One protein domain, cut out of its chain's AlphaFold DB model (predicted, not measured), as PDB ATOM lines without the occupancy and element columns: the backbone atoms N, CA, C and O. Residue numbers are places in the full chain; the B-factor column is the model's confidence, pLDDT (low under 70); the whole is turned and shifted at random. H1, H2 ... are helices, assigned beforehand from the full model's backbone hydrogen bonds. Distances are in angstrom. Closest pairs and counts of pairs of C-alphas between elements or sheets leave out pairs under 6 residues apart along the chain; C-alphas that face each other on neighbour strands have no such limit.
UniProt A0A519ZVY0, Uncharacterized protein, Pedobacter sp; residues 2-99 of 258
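What this domain is: This is residues 2 to 99 of the 258 residues of an uncharacterized protein of Pedobacter sp (UniProt A0A519ZVY0). One long straight helix, H5, makes most of the length, and the shorter H2 crosses part of it at a steep tilt; H3 and H4 form a loose helical hairpin near the end of H5 where that helix begins. H1 runs off to one side, where its residues 2 to 12 stick out, and at the other end residues 81 to 99 of H5 stick out as a long arm. The printed part has 98 residues with five named helices in the order H1, H2, H3, H4, H5 and no named strand, and its class is all helix. It is only just extended, close to loose, with a radius of gyration of the C-alphas of 19.2 A, and it spans 65 by 35 by 25 A.

Where its parts are: H1 is residues 2 to 17, 21.4 A from first to last C-alpha, and begins with C-alpha 2 at (25.801, 94.591, 62.006). H2 is residues 20 to 32, 18.0 A long, and H3 is residues 34 to 41, 10.5 A long. H4 is residues 49 to 62, 20.0 A long, with C-alpha 49 at (40.635, 105.503, 49.284). H5 is residues 65 to 99, 50.3 A long, and ends with C-alpha 99 at (-20.935, 105.675, 32.319).

How they stand to each other: H1 and H2 are close but not clearly touching; their closest C-alphas, of Ala 17 and Gly 23, are 4.7 A apart. They run opposite ways at a steep tilt of 62 degrees. H2 touches H5, which takes part with residues 69 to 80 alone; the closest C-alphas, of Leu 25 and Thr 76, are 5.5 A apart. These two run opposite ways at a steep tilt of 60 degrees. H2 and H3 are close but not clearly touching, with the C-alphas of Leu 30 and Val 37 closest at 6.8 A, and are about perpendicular at 86 degrees. H3 and H4, a helical hairpin, only just touch, with 3 pairs of C-alphas within 8 A; the closest, of Leu 36 and Ile 56, are 7.3 A apart. They run opposite ways at a shallow tilt of 25 degrees. H4 and H5 meet only through their link. H1 is apart from H3, H4 and H5. In H1, H2, H3, H4 and H5 every O i to N i+4 pair is within hydrogen-bond range.

The domain as a whole: The two C-alphas farthest apart, those of Glu 50 and Arg 99, are 65.4 A from each other. Without the stretches that stand free, the body has 53 residues and spans 35 by 23 by 13 A. The printed part has no cut and no long link; the link from H3 to H4, with 7 residues, is short, and the other three are tight. The mean pLDDT of the printed part is 85.2, and residue 2, residues 14 to 18 and residues 43, 45 and 47 are under 70.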
ATOM      1  N   VAL A   2      26.131  93.848  63.253       63.94
ATOM      2  CA  VAL A   2      25.801  94.591  62.006       63.94
ATOM      3  C   VAL A   2      24.388  94.288  61.486       63.94
ATOM      4  O   VAL A   2      23.689  95.178  61.025       63.94
ATOM      5  N   LYS A   3      23.932  93.033  61.599       70.69
ATOM      6  CA  LYS A   3      22.554  92.662  61.237       70.69
ATOM      7  C   LYS A   3      21.519  93.321  62.153       70.69
ATOM      8  O   LYS A   3      20.493  93.772  61.669       70.69
ATOM      9  N   ASP A   4      21.822  93.438  63.443       75.81
ATOM     10  CA  ASP A   4      20.908  94.013  64.438       75.81
ATOM     11  C   ASP A   4      20.818  95.542  64.309       75.81
ATOM     12  O   ASP A   4      19.742  96.111  64.465       75.81
ATOM     13  N   THR A   5      21.921  96.209  63.946       78.00
ATOM     14  CA  THR A   5      21.923  97.648  63.636       78.00
ATOM     15  C   THR A   5      21.252  97.956  62.303       78.00
ATOM     16  O   THR A   5      20.577  98.971  62.184       78.00
ATOM     17  N   LEU A   6      21.398  97.089  61.298       78.25
ATOM     18  CA  LEU A   6      20.657  97.236  60.045       78.25
ATOM     19  C   LEU A   6      19.163  97.024  60.272       78.25
ATOM     20  O   LEU A   6      18.376  97.848  59.824       78.25
ATOM     21  N   ASN A   7      18.772  95.986  61.013       77.12
ATOM     22  CA  ASN A   7      17.366  95.708  61.299       77.12
ATOM     23  C   ASN A   7      16.707  96.845  62.089       77.12
ATOM     24  O   ASN A   7      15.632  97.281  61.707       77.12
ATOM     25  N   SER A   8      17.368  97.420  63.101       76.81
ATOM     26  CA  SER A   8      16.792  98.539  63.865       76.81
ATOM     27  C   SER A   8      16.658  99.835  63.053       76.81
ATOM     28  O   SER A   8      15.713 100.604  63.256       76.81
ATOM     29  N   VAL A   9      17.565 100.074  62.100       72.19
ATOM     30  CA  VAL A   9      17.460 101.180  61.137       72.19
ATOM     31  C   VAL A   9      16.354 100.904  60.120       72.19
ATOM     32  O   VAL A   9      15.578 101.808  59.823       72.19
ATOM     33  N   PHE A  10      16.238  99.668  59.629       76.00
ATOM     34  CA  PHE A  10      15.168  99.250  58.724       76.00
ATOM     35  C   PHE A  10      13.792  99.299  59.384       76.00
ATOM     36  O   PHE A  10      12.855  99.730  58.728       76.00
ATOM     37  N   ASP A  11      13.659  98.936  60.657       76.56
ATOM     38  CA  ASP A  11      12.390  98.990  61.386       76.56
ATOM     39  C   ASP A  11      11.949 100.444  61.619       76.56
ATOM     40  O   ASP A  11      10.810 100.794  61.315       76.56
ATOM     41  N   ASN A  12      12.874 101.332  62.007       73.38
ATOM     42  CA  ASN A  12      12.610 102.776  62.089       73.38
ATOM     43  C   ASN A  12      12.288 103.393  60.722       73.38
ATOM     44  O   ASN A  12      11.415 104.256  60.603       73.38
ATOM     45  N   LEU A  13      13.003 102.971  59.675       70.62
ATOM     46  CA  LEU A  13      12.722 103.387  58.308       70.62
ATOM     47  C   LEU A  13      11.382 102.845  57.842       70.62
ATOM     48  O   LEU A  13      10.698 103.576  57.160       70.62
ATOM     49  N   LYS A  14      10.975 101.628  58.200       69.88
ATOM     50  CA  LYS A  14       9.694 101.027  57.809       69.88
ATOM     51  C   LYS A  14       8.529 101.744  58.480       69.88
ATOM     52  O   LYS A  14       7.572 102.118  57.805       69.88
ATOM     53  N   GLU A  15       8.644 102.016  59.775       69.00
ATOM     54  CA  GLU A  15       7.650 102.781  60.527       69.00
ATOM     55  C   GLU A  15       7.465 104.182  59.920       69.00
ATOM     56  O   GLU A  15       6.342 104.622  59.679       69.00
ATOM     57  N   ARG A  16       8.565 104.840  59.526       66.00
ATOM     58  CA  ARG A  16       8.543 106.177  58.910       66.00
ATOM     59  C   ARG A  16       8.272 106.177  57.397       66.00
ATOM     60  O   ARG A  16       7.686 107.131  56.897       66.00
ATOM     61  N   ALA A  17       8.632 105.130  56.660       60.59
ATOM     62  CA  ALA A  17       8.401 104.965  55.217       60.59
ATOM     63  C   ALA A  17       6.963 104.546  54.899       60.59
ATOM     64  O   ALA A  17       6.552 104.632  53.744       60.59
ATOM     65  N   THR A  18       6.173 104.184  55.916       67.56
ATOM     66  CA  THR A  18       4.706 104.178  55.818       67.56
ATOM     67  C   THR A  18       4.184 105.560  55.406       67.56
ATOM     68  O   THR A  18       3.134 105.661  54.775       67.56
ATOM     69  N   ASN A  19       4.929 106.637  55.696       77.81
ATOM     70  CA  ASN A  19       4.638 107.942  55.128       77.81
ATOM     71  C   ASN A  19       5.030 107.958  53.634       77.81
ATOM     72  O   ASN A  19       6.229 107.921  53.321       77.81
ATOM     73  N   PRO A  20       4.057 108.085  52.707       80.62
ATOM     74  CA  PRO A  20       4.320 108.089  51.268       80.62
ATOM     75  C   PRO A  20       5.300 109.195  50.851       80.62
ATOM     76  O   PRO A  20       6.011 109.044  49.858       80.62
ATOM     77  N   PHE A  21       5.401 110.277  51.630       87.06
ATOM     78  CA  PHE A  21       6.392 111.323  51.410       87.06
ATOM     79  C   PHE A  21       7.821 110.846  51.667       87.06
ATOM     80  O   PHE A  21       8.675 111.025  50.806       87.06
ATOM     81  N   LEU A  22       8.092 110.216  52.814       85.12
ATOM     82  CA  LEU A  22       9.453 109.801  53.171       85.12
ATOM     83  C   LEU A  22       9.966 108.684  52.261       85.12
ATOM     84  O   LEU A  22      11.114 108.741  51.825       85.12
ATOM     85  N   GLY A  23       9.109 107.719  51.917       85.00
ATOM     86  CA  GLY A  23       9.460 106.680  50.949       85.00
ATOM     87  C   GLY A  23       9.838 107.276  49.589       85.00
ATOM     88  O   GLY A  23      10.910 106.988  49.055       85.00
ATOM     89  N   THR A  24       9.003 108.180  49.068       89.56
ATOM     90  CA  THR A  24       9.260 108.850  47.783       89.56
ATOM     91  C   THR A  24      10.507 109.737  47.850       89.56
ATOM     92  O   THR A  24      11.311 109.717  46.922       89.56
ATOM     93  N   LEU A  25      10.730 110.449  48.961       91.12
ATOM     94  CA  LEU A  25      11.905 111.297  49.179       91.12
ATOM     95  C   LEU A  25      13.206 110.496  49.088       91.12
ATOM     96  O   LEU A  25      14.139 110.921  48.409       91.12
ATOM     97  N   ILE A  26      13.271 109.332  49.744       89.38
ATOM     98  CA  ILE A  26      14.452 108.458  49.710       89.38
ATOM     99  C   ILE A  26      14.723 108.003  48.273       89.38
ATOM    100  O   ILE A  26      15.857 108.096  47.805       89.38
ATOM    101  N   VAL A  27      13.690 107.569  47.547       90.12
ATOM    102  CA  VAL A  27      13.828 107.125  46.152       90.12
ATOM    103  C   VAL A  27      14.297 108.268  45.248       90.12
ATOM    104  O   VAL A  27      15.266 108.106  44.508       90.12
ATOM    105  N   VAL A  28      13.672 109.445  45.334       93.81
ATOM    106  CA  VAL A  28      14.061 110.627  44.548       93.81
ATOM    107  C   VAL A  28      15.492 111.048  44.877       93.81
ATOM    108  O   VAL A  28      16.263 111.357  43.968       93.81
ATOM    109  N   TRP A  29      15.879 111.020  46.155       93.19
ATOM    110  CA  TRP A  29      17.240 111.331  46.578       93.19
ATOM    111  C   TRP A  29      18.257 110.356  45.983       93.19
ATOM    112  O   TRP A  29      19.261 110.812  45.435       93.19
ATOM    113  N   LEU A  30      17.985 109.045  46.042       92.06
ATOM    114  CA  LEU A  30      18.848 108.000  45.480       92.06
ATOM    115  C   LEU A  30      19.017 108.164  43.967       92.06
ATOM    116  O   LEU A  30      20.137 108.103  43.465       92.06
ATOM    117  N   VAL A  31      17.922 108.423  43.247       92.75
ATOM    118  CA  VAL A  31      17.941 108.626  41.791       92.75
ATOM    119  C   VAL A  31      18.674 109.917  41.426       92.75
ATOM    120  O   VAL A  31      19.489 109.927  40.508       92.75
ATOM    121  N   LYS A  32      18.443 111.019  42.148       90.50
ATOM    122  CA  LYS A  32      19.097 112.305  41.866       90.50
ATOM    123  C   LYS A  32      20.590 112.276  42.194       90.50
ATOM    124  O   LYS A  32      21.391 112.808  41.426       90.50
ATOM    125  N   ASN A  33      20.965 111.641  43.302       90.81
ATOM    126  CA  ASN A  33      22.342 111.529  43.788       90.81
ATOM    127  C   ASN A  33      22.996 110.199  43.386       90.81
ATOM    128  O   ASN A  33      23.932 109.748  44.046       90.81
ATOM    129  N   TRP A  34      22.545 109.581  42.290       90.31
ATOM    130  CA  TRP A  34      22.981 108.243  41.886       90.31
ATOM    131  C   TRP A  34      24.500 108.122  41.716       90.31
ATOM    132  O   TRP A  34      25.052 107.077  42.027       90.31
ATOM    133  N   LYS A  35      25.201 109.188  41.295       87.31
ATOM    134  CA  LYS A  35      26.672 109.201  41.186       87.31
ATOM    135  C   LYS A  35      27.359 109.080  42.546       87.31
ATOM    136  O   LYS A  35      28.358 108.377  42.667       87.31
ATOM    137  N   LEU A  36      26.829 109.765  43.559       87.06
ATOM    138  CA  LEU A  36      27.337 109.697  44.928       87.06
ATOM    139  C   LEU A  36      27.047 108.316  45.525       87.06
ATOM    140  O   LEU A  36      27.955 107.678  46.050       87.06
ATOM    141  N   VAL A  37      25.821 107.817  45.359       88.94
ATOM    142  CA  VAL A  37      25.422 106.469  45.798       88.94
ATOM    143  C   VAL A  37      26.300 105.411  45.129       88.94
ATOM    144  O   VAL A  37      26.908 104.591  45.808       88.94
ATOM    145  N   TYR A  38      26.457 105.475  43.809       86.44
ATOM    146  CA  TYR A  38      27.315 104.567  43.055       86.44
ATOM    147  C   TYR A  38      28.765 104.609  43.552       86.44
ATOM    148  O   TYR A  38      29.348 103.561  43.803       86.44
ATOM    149  N   SER A  39      29.326 105.800  43.798       83.31
ATOM    150  CA  SER A  39      30.693 105.939  44.326       83.31
ATOM    151  C   SER A  39      30.886 105.387  45.747       83.31
ATOM    152  O   SER A  39      32.002 105.019  46.118       83.31
ATOM    153  N   LEU A  40      29.817 105.321  46.549       82.88
ATOM    154  CA  LEU A  40      29.848 104.752  47.899       82.88
ATOM    155  C   LEU A  40      29.844 103.219  47.871       82.88
ATOM    156  O   LEU A  40      30.555 102.602  48.661       82.88
ATOM    157  N   PHE A  41      29.066 102.614  46.970       82.12
ATOM    158  CA  PHE A  41      28.874 101.160  46.919       82.12
ATOM    159  C   PHE A  41      29.791 100.435  45.926       82.12
ATOM    160  O   PHE A  41      30.024  99.239  46.086       82.12
ATOM    161  N   TYR A  42      30.329 101.126  44.919       78.75
ATOM    162  CA  TYR A  42      31.226 100.529  43.935       78.75
ATOM    163  C   TYR A  42      32.693 100.679  44.359       78.75
ATOM    164  O   TYR A  42      33.202 101.786  44.541       78.75
ATOM    165  N   PHE A  43      33.381  99.548  44.519       67.69
ATOM    166  CA  PHE A  43      34.799  99.494  44.868       67.69
ATOM    167  C   PHE A  43      35.592  98.933  43.693       67.69
ATOM    168  O   PHE A  43      35.693  97.721  43.533       67.69
ATOM    169  N   ASP A  44      36.163  99.821  42.881       70.81
ATOM    170  CA  ASP A  44      37.219  99.426  41.953       70.81
ATOM    171  C   ASP A  44      38.531  99.274  42.740       70.81
ATOM    172  O   ASP A  44      38.930 100.184  43.472       70.81
ATOM    173  N   GLY A  45      39.187  98.119  42.608       69.00
ATOM    174  CA  GLY A  45      40.453  97.813  43.280       69.00
ATOM    175  C   GLY A  45      41.616  98.705  42.835       69.00
ATOM    176  O   GLY A  45      42.655  98.720  43.490       69.00
ATOM    177  N   GLN A  46      41.447  99.465  41.749       70.25
ATOM    178  CA  GLN A  46      42.463 100.375  41.217       70.25
ATOM    179  C   GLN A  46      42.402 101.794  41.808       70.25
ATOM    180  O   GLN A  46      43.358 102.556  41.665       70.25
ATOM    181  N   ILE A  47      41.312 102.167  42.493       69.12
ATOM    182  CA  ILE A  47      41.124 103.519  43.041       69.12
ATOM    183  C   ILE A  47      41.481 103.527  44.529       69.12
ATOM    184  O   ILE A  47      40.845 102.849  45.341       69.12
ATOM    185  N   LYS A  48      42.473 104.340  44.907       79.75
ATOM    186  CA  LYS A  48      42.862 104.521  46.312       79.75
ATOM    187  C   LYS A  48      41.751 105.231  47.091       79.75
ATOM    188  O   LYS A  48      41.051 106.096  46.567       79.75
ATOM    189  N   LEU A  49      41.624 104.900  48.378       80.38
ATOM    190  CA  LEU A  49      40.635 105.503  49.284       80.38
ATOM    191  C   LEU A  49      40.704 107.042  49.293       80.38
ATOM    192  O   LEU A  49      39.671 107.707  49.334       80.38
ATOM    193  N   GLU A  50      41.911 107.602  49.203       83.12
ATOM    194  CA  GLU A  50      42.150 109.049  49.181       83.12
ATOM    195  C   GLU A  50      41.509 109.748  47.978       83.12
ATOM    196  O   GLU A  50      40.910 110.813  48.128       83.12
ATOM    197  N   ASP A  51      41.587 109.144  46.792       82.75
ATOM    198  CA  ASP A  51      41.023 109.725  45.571       82.75
ATOM    199  C   ASP A  51      39.492 109.730  45.621       82.75
ATOM    200  O   ASP A  51      38.840 110.665  45.151       82.75
ATOM    201  N   ARG A  52      38.906 108.735  46.294       80.44
ATOM    202  CA  ARG A  52      37.467 108.692  46.562       80.44
ATOM    203  C   ARG A  52      37.034 109.756  47.565       80.44
ATOM    204  O   ARG A  52      36.025 110.420  47.343       80.44
ATOM    205  N   LEU A  53      37.789 109.944  48.648       84.69
ATOM    206  CA  LEU A  53      37.489 110.987  49.630       84.69
ATOM    207  C   LEU A  53      37.548 112.376  48.984       84.69
ATOM    208  O   LEU A  53      36.646 113.183  49.192       84.69
ATOM    209  N   LYS A  54      38.547 112.614  48.122       86.81
ATOM    210  CA  LYS A  54      38.651 113.838  47.312       86.81
ATOM    211  C   LYS A  54      37.461 114.009  46.371       86.81
ATOM    212  O   LYS A  54      36.970 115.124  46.228       86.81
ATOM    213  N   TYR A  55      36.979 112.934  45.745       85.69
ATOM    214  CA  TYR A  55      35.778 112.989  44.909       85.69
ATOM    215  C   TYR A  55      34.532 113.385  45.714       85.69
ATOM    216  O   TYR A  55      33.789 114.263  45.283       85.69
ATOM    217  N   ILE A  56      34.313 112.781  46.887       86.25
ATOM    218  CA  ILE A  56      33.164 113.091  47.751       86.25
ATOM    219  C   ILE A  56      33.252 114.530  48.281       86.25
ATOM    220  O   ILE A  56      32.265 115.263  48.223       86.25
ATOM    221  N   ASP A  57      34.429 114.960  48.740       86.69
ATOM    222  CA  ASP A  57      34.675 116.338  49.189       86.69
ATOM    223  C   ASP A  57      34.412 117.344  48.059       86.69
ATOM    224  O   ASP A  57      33.681 118.319  48.233       86.69
ATOM    225  N   LYS A  58      34.916 117.058  46.852       88.50
ATOM    226  CA  LYS A  58      34.638 117.870  45.666       88.50
ATOM    227  C   LYS A  58      33.147 117.892  45.322       88.50
ATOM    228  O   LYS A  58      32.621 118.952  45.008       88.50
ATOM    229  N   TYR A  59      32.447 116.763  45.428       87.75
ATOM    230  CA  TYR A  59      31.011 116.690  45.154       87.75
ATOM    231  C   TYR A  59      30.205 117.636  46.053       87.75
ATOM    232  O   TYR A  59      29.366 118.375  45.542       87.75
ATOM    233  N   PHE A  60      30.477 117.654  47.362       86.12
ATOM    234  CA  PHE A  60      29.791 118.543  48.309       86.12
ATOM    235  C   PHE A  60      30.241 120.009  48.226       86.12
ATOM    236  O   PHE A  60      29.482 120.894  48.615       86.12
ATOM    237  N   LYS A  61      31.441 120.283  47.699       87.00
ATOM    238  CA  LYS A  61      31.884 121.648  47.367       87.00
ATOM    239  C   LYS A  61      31.176 122.193  46.129       87.00
ATOM    240  O   LYS A  61      30.707 123.328  46.150       87.00
ATOM    241  N   ASP A  62      31.064 121.376  45.087       86.75
ATOM    242  CA  ASP A  62      30.431 121.761  43.822       86.75
ATOM    243  C   ASP A  62      28.894 121.793  43.941       86.75
ATOM    244  O   ASP A  62      28.227 122.568  43.258       86.75
ATOM    245  N   HIS A  63      28.317 120.970  44.825       85.12
ATOM    246  CA  HIS A  63      26.875 120.882  45.052       85.12
ATOM    247  C   HIS A  63      26.540 121.185  46.511       85.12
ATOM    248  O   HIS A  63      26.732 120.351  47.395       85.12
ATOM    249  N   SER A  64      25.942 122.354  46.756       88.56
ATOM    250  CA  SER A  64      25.429 122.699  48.083       88.56
ATOM    251  C   SER A  64      24.415 121.655  48.558       88.56
ATOM    252  O   SER A  64      23.376 121.438  47.925       88.56
ATOM    253  N   PHE A  65      24.711 121.025  49.698       86.06
ATOM    254  CA  PHE A  65      23.863 119.995  50.295       86.06
ATOM    255  C   PHE A  65      22.439 120.499  50.548       86.06
ATOM    256  O   PHE A  65      21.478 119.813  50.209       86.06
ATOM    257  N   LEU A  66      22.299 121.716  51.085       88.31
ATOM    258  CA  LEU A  66      20.995 122.302  51.399       88.31
ATOM    259  C   LEU A  66      20.176 122.580  50.137       88.31
ATOM    260  O   LEU A  66      19.001 122.226  50.087       88.31
ATOM    261  N   LEU A  67      20.792 123.158  49.099       89.62
ATOM    262  CA  LEU A  67      20.093 123.418  47.835       89.62
ATOM    263  C   LEU A  67      19.667 122.116  47.157       89.62
ATOM    264  O   LEU A  67      18.547 122.013  46.663       89.62
ATOM    265  N   ASN A  68      20.532 121.102  47.183       89.75
ATOM    266  CA  ASN A  68      20.212 119.786  46.651       89.75
ATOM    267  C   ASN A  68      19.071 119.122  47.438       89.75
ATOM    268  O   ASN A  68      18.144 118.586  46.839       89.75
ATOM    269  N   LEU A  69      19.082 119.212  48.772       90.38
ATOM    270  CA  LEU A  69      18.015 118.678  49.618       90.38
ATOM    271  C   LEU A  69      16.671 119.363  49.341       90.38
ATOM    272  O   LEU A  69      15.671 118.676  49.149       90.38
ATOM    273  N   VAL A  70      16.642 120.697  49.257       93.38
ATOM    274  CA  VAL A  70      15.427 121.454  48.907       93.38
ATOM    275  C   VAL A  70      14.929 121.064  47.517       93.38
ATOM    276  O   VAL A  70      13.738 120.822  47.336       93.38
ATOM    277  N   PHE A  71      15.828 120.928  46.542       93.56
ATOM    278  CA  PHE A  71      15.471 120.503  45.191       93.56
ATOM    279  C   PHE A  71      14.877 119.086  45.163       93.56
ATOM    280  O   PHE A  71      13.868 118.846  44.503       93.56
ATOM    281  N   VAL A  72      15.449 118.156  45.930       94.19
ATOM    282  CA  VAL A  72      14.916 116.797  46.105       94.19
ATOM    283  C   VAL A  72      13.534 116.825  46.761       94.19
ATOM    284  O   VAL A  72      12.637 116.121  46.300       94.19
ATOM    285  N   ILE A  73      13.324 117.659  47.785       93.44
ATOM    286  CA  ILE A  73      12.012 117.841  48.427       93.44
ATOM    287  C   ILE A  73      10.985 118.370  47.417       93.44
ATOM    288  O   ILE A  73       9.884 117.829  47.334       93.44
ATOM    289  N   LEU A  74      11.346 119.367  46.605       95.19
ATOM    290  CA  LEU A  74      10.463 119.923  45.575       95.19
ATOM    291  C   LEU A  74      10.095 118.890  44.507       95.19
ATOM    292  O   LEU A  74       8.920 118.769  44.163       95.19
ATOM    293  N   ILE A  75      11.061 118.103  44.021       94.88
ATOM    294  CA  ILE A  75      10.773 116.999  43.092       94.88
ATOM    295  C   ILE A  75       9.856 115.976  43.756       94.88
ATOM    296  O   ILE A  75       8.907 115.521  43.130       94.88
ATOM    297  N   THR A  76      10.103 115.632  45.019       93.75
ATOM    298  CA  THR A  76       9.281 114.664  45.760       93.75
ATOM    299  C   THR A  76       7.832 115.132  45.856       93.75
ATOM    300  O   THR A  76       6.919 114.359  45.569       93.75
ATOM    301  N   LEU A  77       7.609 116.407  46.188       93.94
ATOM    302  CA  LEU A  77       6.275 117.007  46.177       93.94
ATOM    303  C   LEU A  77       5.655 116.975  44.776       93.94
ATOM    304  O   LEU A  77       4.502 116.581  44.639       93.94
ATOM    305  N   GLY A  78       6.420 117.320  43.738       94.94
ATOM    306  CA  GLY A  78       5.961 117.261  42.350       94.94
ATOM    307  C   GLY A  78       5.549 115.852  41.915       94.94
ATOM    308  O   GLY A  78       4.494 115.682  41.312       94.94
ATOM    309  N   VAL A  79       6.335 114.832  42.272       94.19
ATOM    310  CA  VAL A  79       6.026 113.422  41.998       94.19
ATOM    311  C   VAL A  79       4.755 113.000  42.727       94.19
ATOM    312  O   VAL A  79       3.900 112.385  42.104       94.19
ATOM    313  N   LEU A  80       4.580 113.364  44.001       92.44
ATOM    314  CA  LEU A  80       3.351 113.052  44.740       92.44
ATOM    315  C   LEU A  80       2.124 113.739  44.141       92.44
ATOM    316  O   LEU A  80       1.087 113.111  43.963       92.44
ATOM    317  N   ILE A  81       2.230 115.021  43.795       93.94
ATOM    318  CA  ILE A  81       1.141 115.740  43.126       93.94
ATOM    319  C   ILE A  81       0.796 115.033  41.812       93.94
ATOM    320  O   ILE A  81      -0.375 114.764  41.547       93.94
ATOM    321  N   LEU A  82       1.807 114.661  41.025       94.88
ATOM    322  CA  LEU A  82       1.618 113.938  39.776       94.88
ATOM    323  C   LEU A  82       0.958 112.571  39.992       94.88
ATOM    324  O   LEU A  82       0.059 112.227  39.228       94.88
ATOM    325  N   THR A  83       1.346 111.802  41.015       92.44
ATOM    326  CA  THR A  83       0.718 110.501  41.288       92.44
ATOM    327  C   THR A  83      -0.747 110.655  41.678       92.44
ATOM    328  O   THR A  83      -1.578 109.907  41.168       92.44
ATOM    329  N   TYR A  84      -1.101 111.648  42.498       92.88
ATOM    330  CA  TYR A  84      -2.501 111.932  42.830       92.88
ATOM    331  C   TYR A  84      -3.307 112.417  41.620       92.88
ATOM    332  O   TYR A  84      -4.456 112.002  41.449       92.88
ATOM    333  N   ILE A  85      -2.715 113.241  40.750       95.44
ATOM    334  CA  ILE A  85      -3.337 113.651  39.485       95.44
ATOM    335  C   ILE A  85      -3.584 112.424  38.603       95.44
ATOM    336  O   ILE A  85      -4.705 112.230  38.141       95.44
ATOM    337  N   LEU A  86      -2.587 111.554  38.423       94.69
ATOM    338  CA  LEU A  86      -2.729 110.314  37.653       94.69
ATOM    339  C   LEU A  86      -3.809 109.402  38.233       94.69
ATOM    340  O   LEU A  86      -4.588 108.822  37.483       94.69
ATOM    341  N   LEU A  87      -3.889 109.294  39.559       93.38
ATOM    342  CA  LEU A  87      -4.904 108.487  40.231       93.38
ATOM    343  C   LEU A  87      -6.309 109.060  40.012       93.38
ATOM    344  O   LEU A  87      -7.260 108.312  39.797       93.38
ATOM    345  N   THR A  88      -6.429 110.386  40.019       93.88
ATOM    346  CA  THR A  88      -7.683 111.091  39.731       93.88
ATOM    347  C   THR A  88      -8.093 110.904  38.274       93.88
ATOM    348  O   THR A  88      -9.247 110.586  38.007       93.88
ATOM    349  N   ILE A  89      -7.151 111.021  37.334       95.12
ATOM    350  CA  ILE A  89      -7.392 110.767  35.907       95.12
ATOM    351  C   ILE A  89      -7.781 109.306  35.679       95.12
ATOM    352  O   ILE A  89      -8.702 109.042  34.920       95.12
ATOM    353  N   SER A  90      -7.123 108.363  36.354       95.12
ATOM    354  CA  SER A  90      -7.458 106.939  36.285       95.12
ATOM    355  C   SER A  90      -8.896 106.685  36.739       95.12
ATOM    356  O   SER A  90      -9.660 106.047  36.022       95.12
ATOM    357  N   ARG A  91      -9.315 107.273  37.869       93.75
ATOM    358  CA  ARG A  91     -10.715 107.210  38.323       93.75
ATOM    359  C   ARG A  91     -11.675 107.846  37.327       93.75
ATOM    360  O   ARG A  91     -12.679 107.235  36.996       93.75
ATOM    361  N   LEU A  92     -11.338 109.027  36.810       94.00
ATOM    362  CA  LEU A  92     -12.149 109.715  35.809       94.00
ATOM    363  C   LEU A  92     -12.299 108.877  34.535       94.00
ATOM    364  O   LEU A  92     -13.383 108.830  33.965       94.00
ATOM    365  N   LEU A  93     -11.240 108.188  34.110       92.88
ATOM    366  CA  LEU A  93     -11.267 107.290  32.961       92.88
ATOM    367  C   LEU A  93     -12.144 106.064  33.229       92.88
ATOM    368  O   LEU A  93     -12.928 105.696  32.359       92.88
ATOM    369  N   THR A  94     -12.054 105.462  34.417       92.31
ATOM    370  CA  THR A  94     -12.923 104.347  34.821       92.31
ATOM    371  C   THR A  94     -14.385 104.779  34.870       92.31
ATOM    372  O   THR A  94     -15.227 104.136  34.252       92.31
ATOM    373  N   ASP A  95     -14.689 105.911  35.507       91.56
ATOM    374  CA  ASP A  95     -16.048 106.453  35.584       91.56
ATOM    375  C   ASP A  95     -16.592 106.796  34.191       91.56
ATOM    376  O   ASP A  95     -17.751 106.520  33.883       91.56
ATOM    377  N   PHE A  96     -15.760 107.379  33.324       92.06
ATOM    378  CA  PHE A  96     -16.105 107.657  31.932       92.06
ATOM    379  C   PHE A  96     -16.377 106.364  31.159       92.06
ATOM    380  O   PHE A  96     -17.371 106.265  30.435       92.06
ATOM    381  N   TYR A  97     -15.527 105.354  31.332       90.44
ATOM    382  CA  TYR A  97     -15.701 104.053  30.707       90.44
ATOM    383  C   TYR A  97     -17.015 103.404  31.154       90.44
ATOM    384  O   TYR A  97     -17.824 103.016  30.315       90.44
ATOM    385  N   GLU A  98     -17.289 103.366  32.456       89.00
ATOM    386  CA  GLU A  98     -18.508 102.766  32.999       89.00
ATOM    387  C   GLU A  98     -19.782 103.515  32.599       89.00
ATOM    388  O   GLU A  98     -20.802 102.890  32.305       89.00
ATOM    389  N   ARG A  99     -19.742 104.851  32.569       86.88
ATOM    390  CA  ARG A  99     -20.935 105.675  32.319       86.88
ATOM    391  C   ARG A  99     -21.231 105.912  30.848       86.88
ATOM    392  O   ARG A  99     -22.382 106.176  30.520       86.88
TER     393      ARG A  99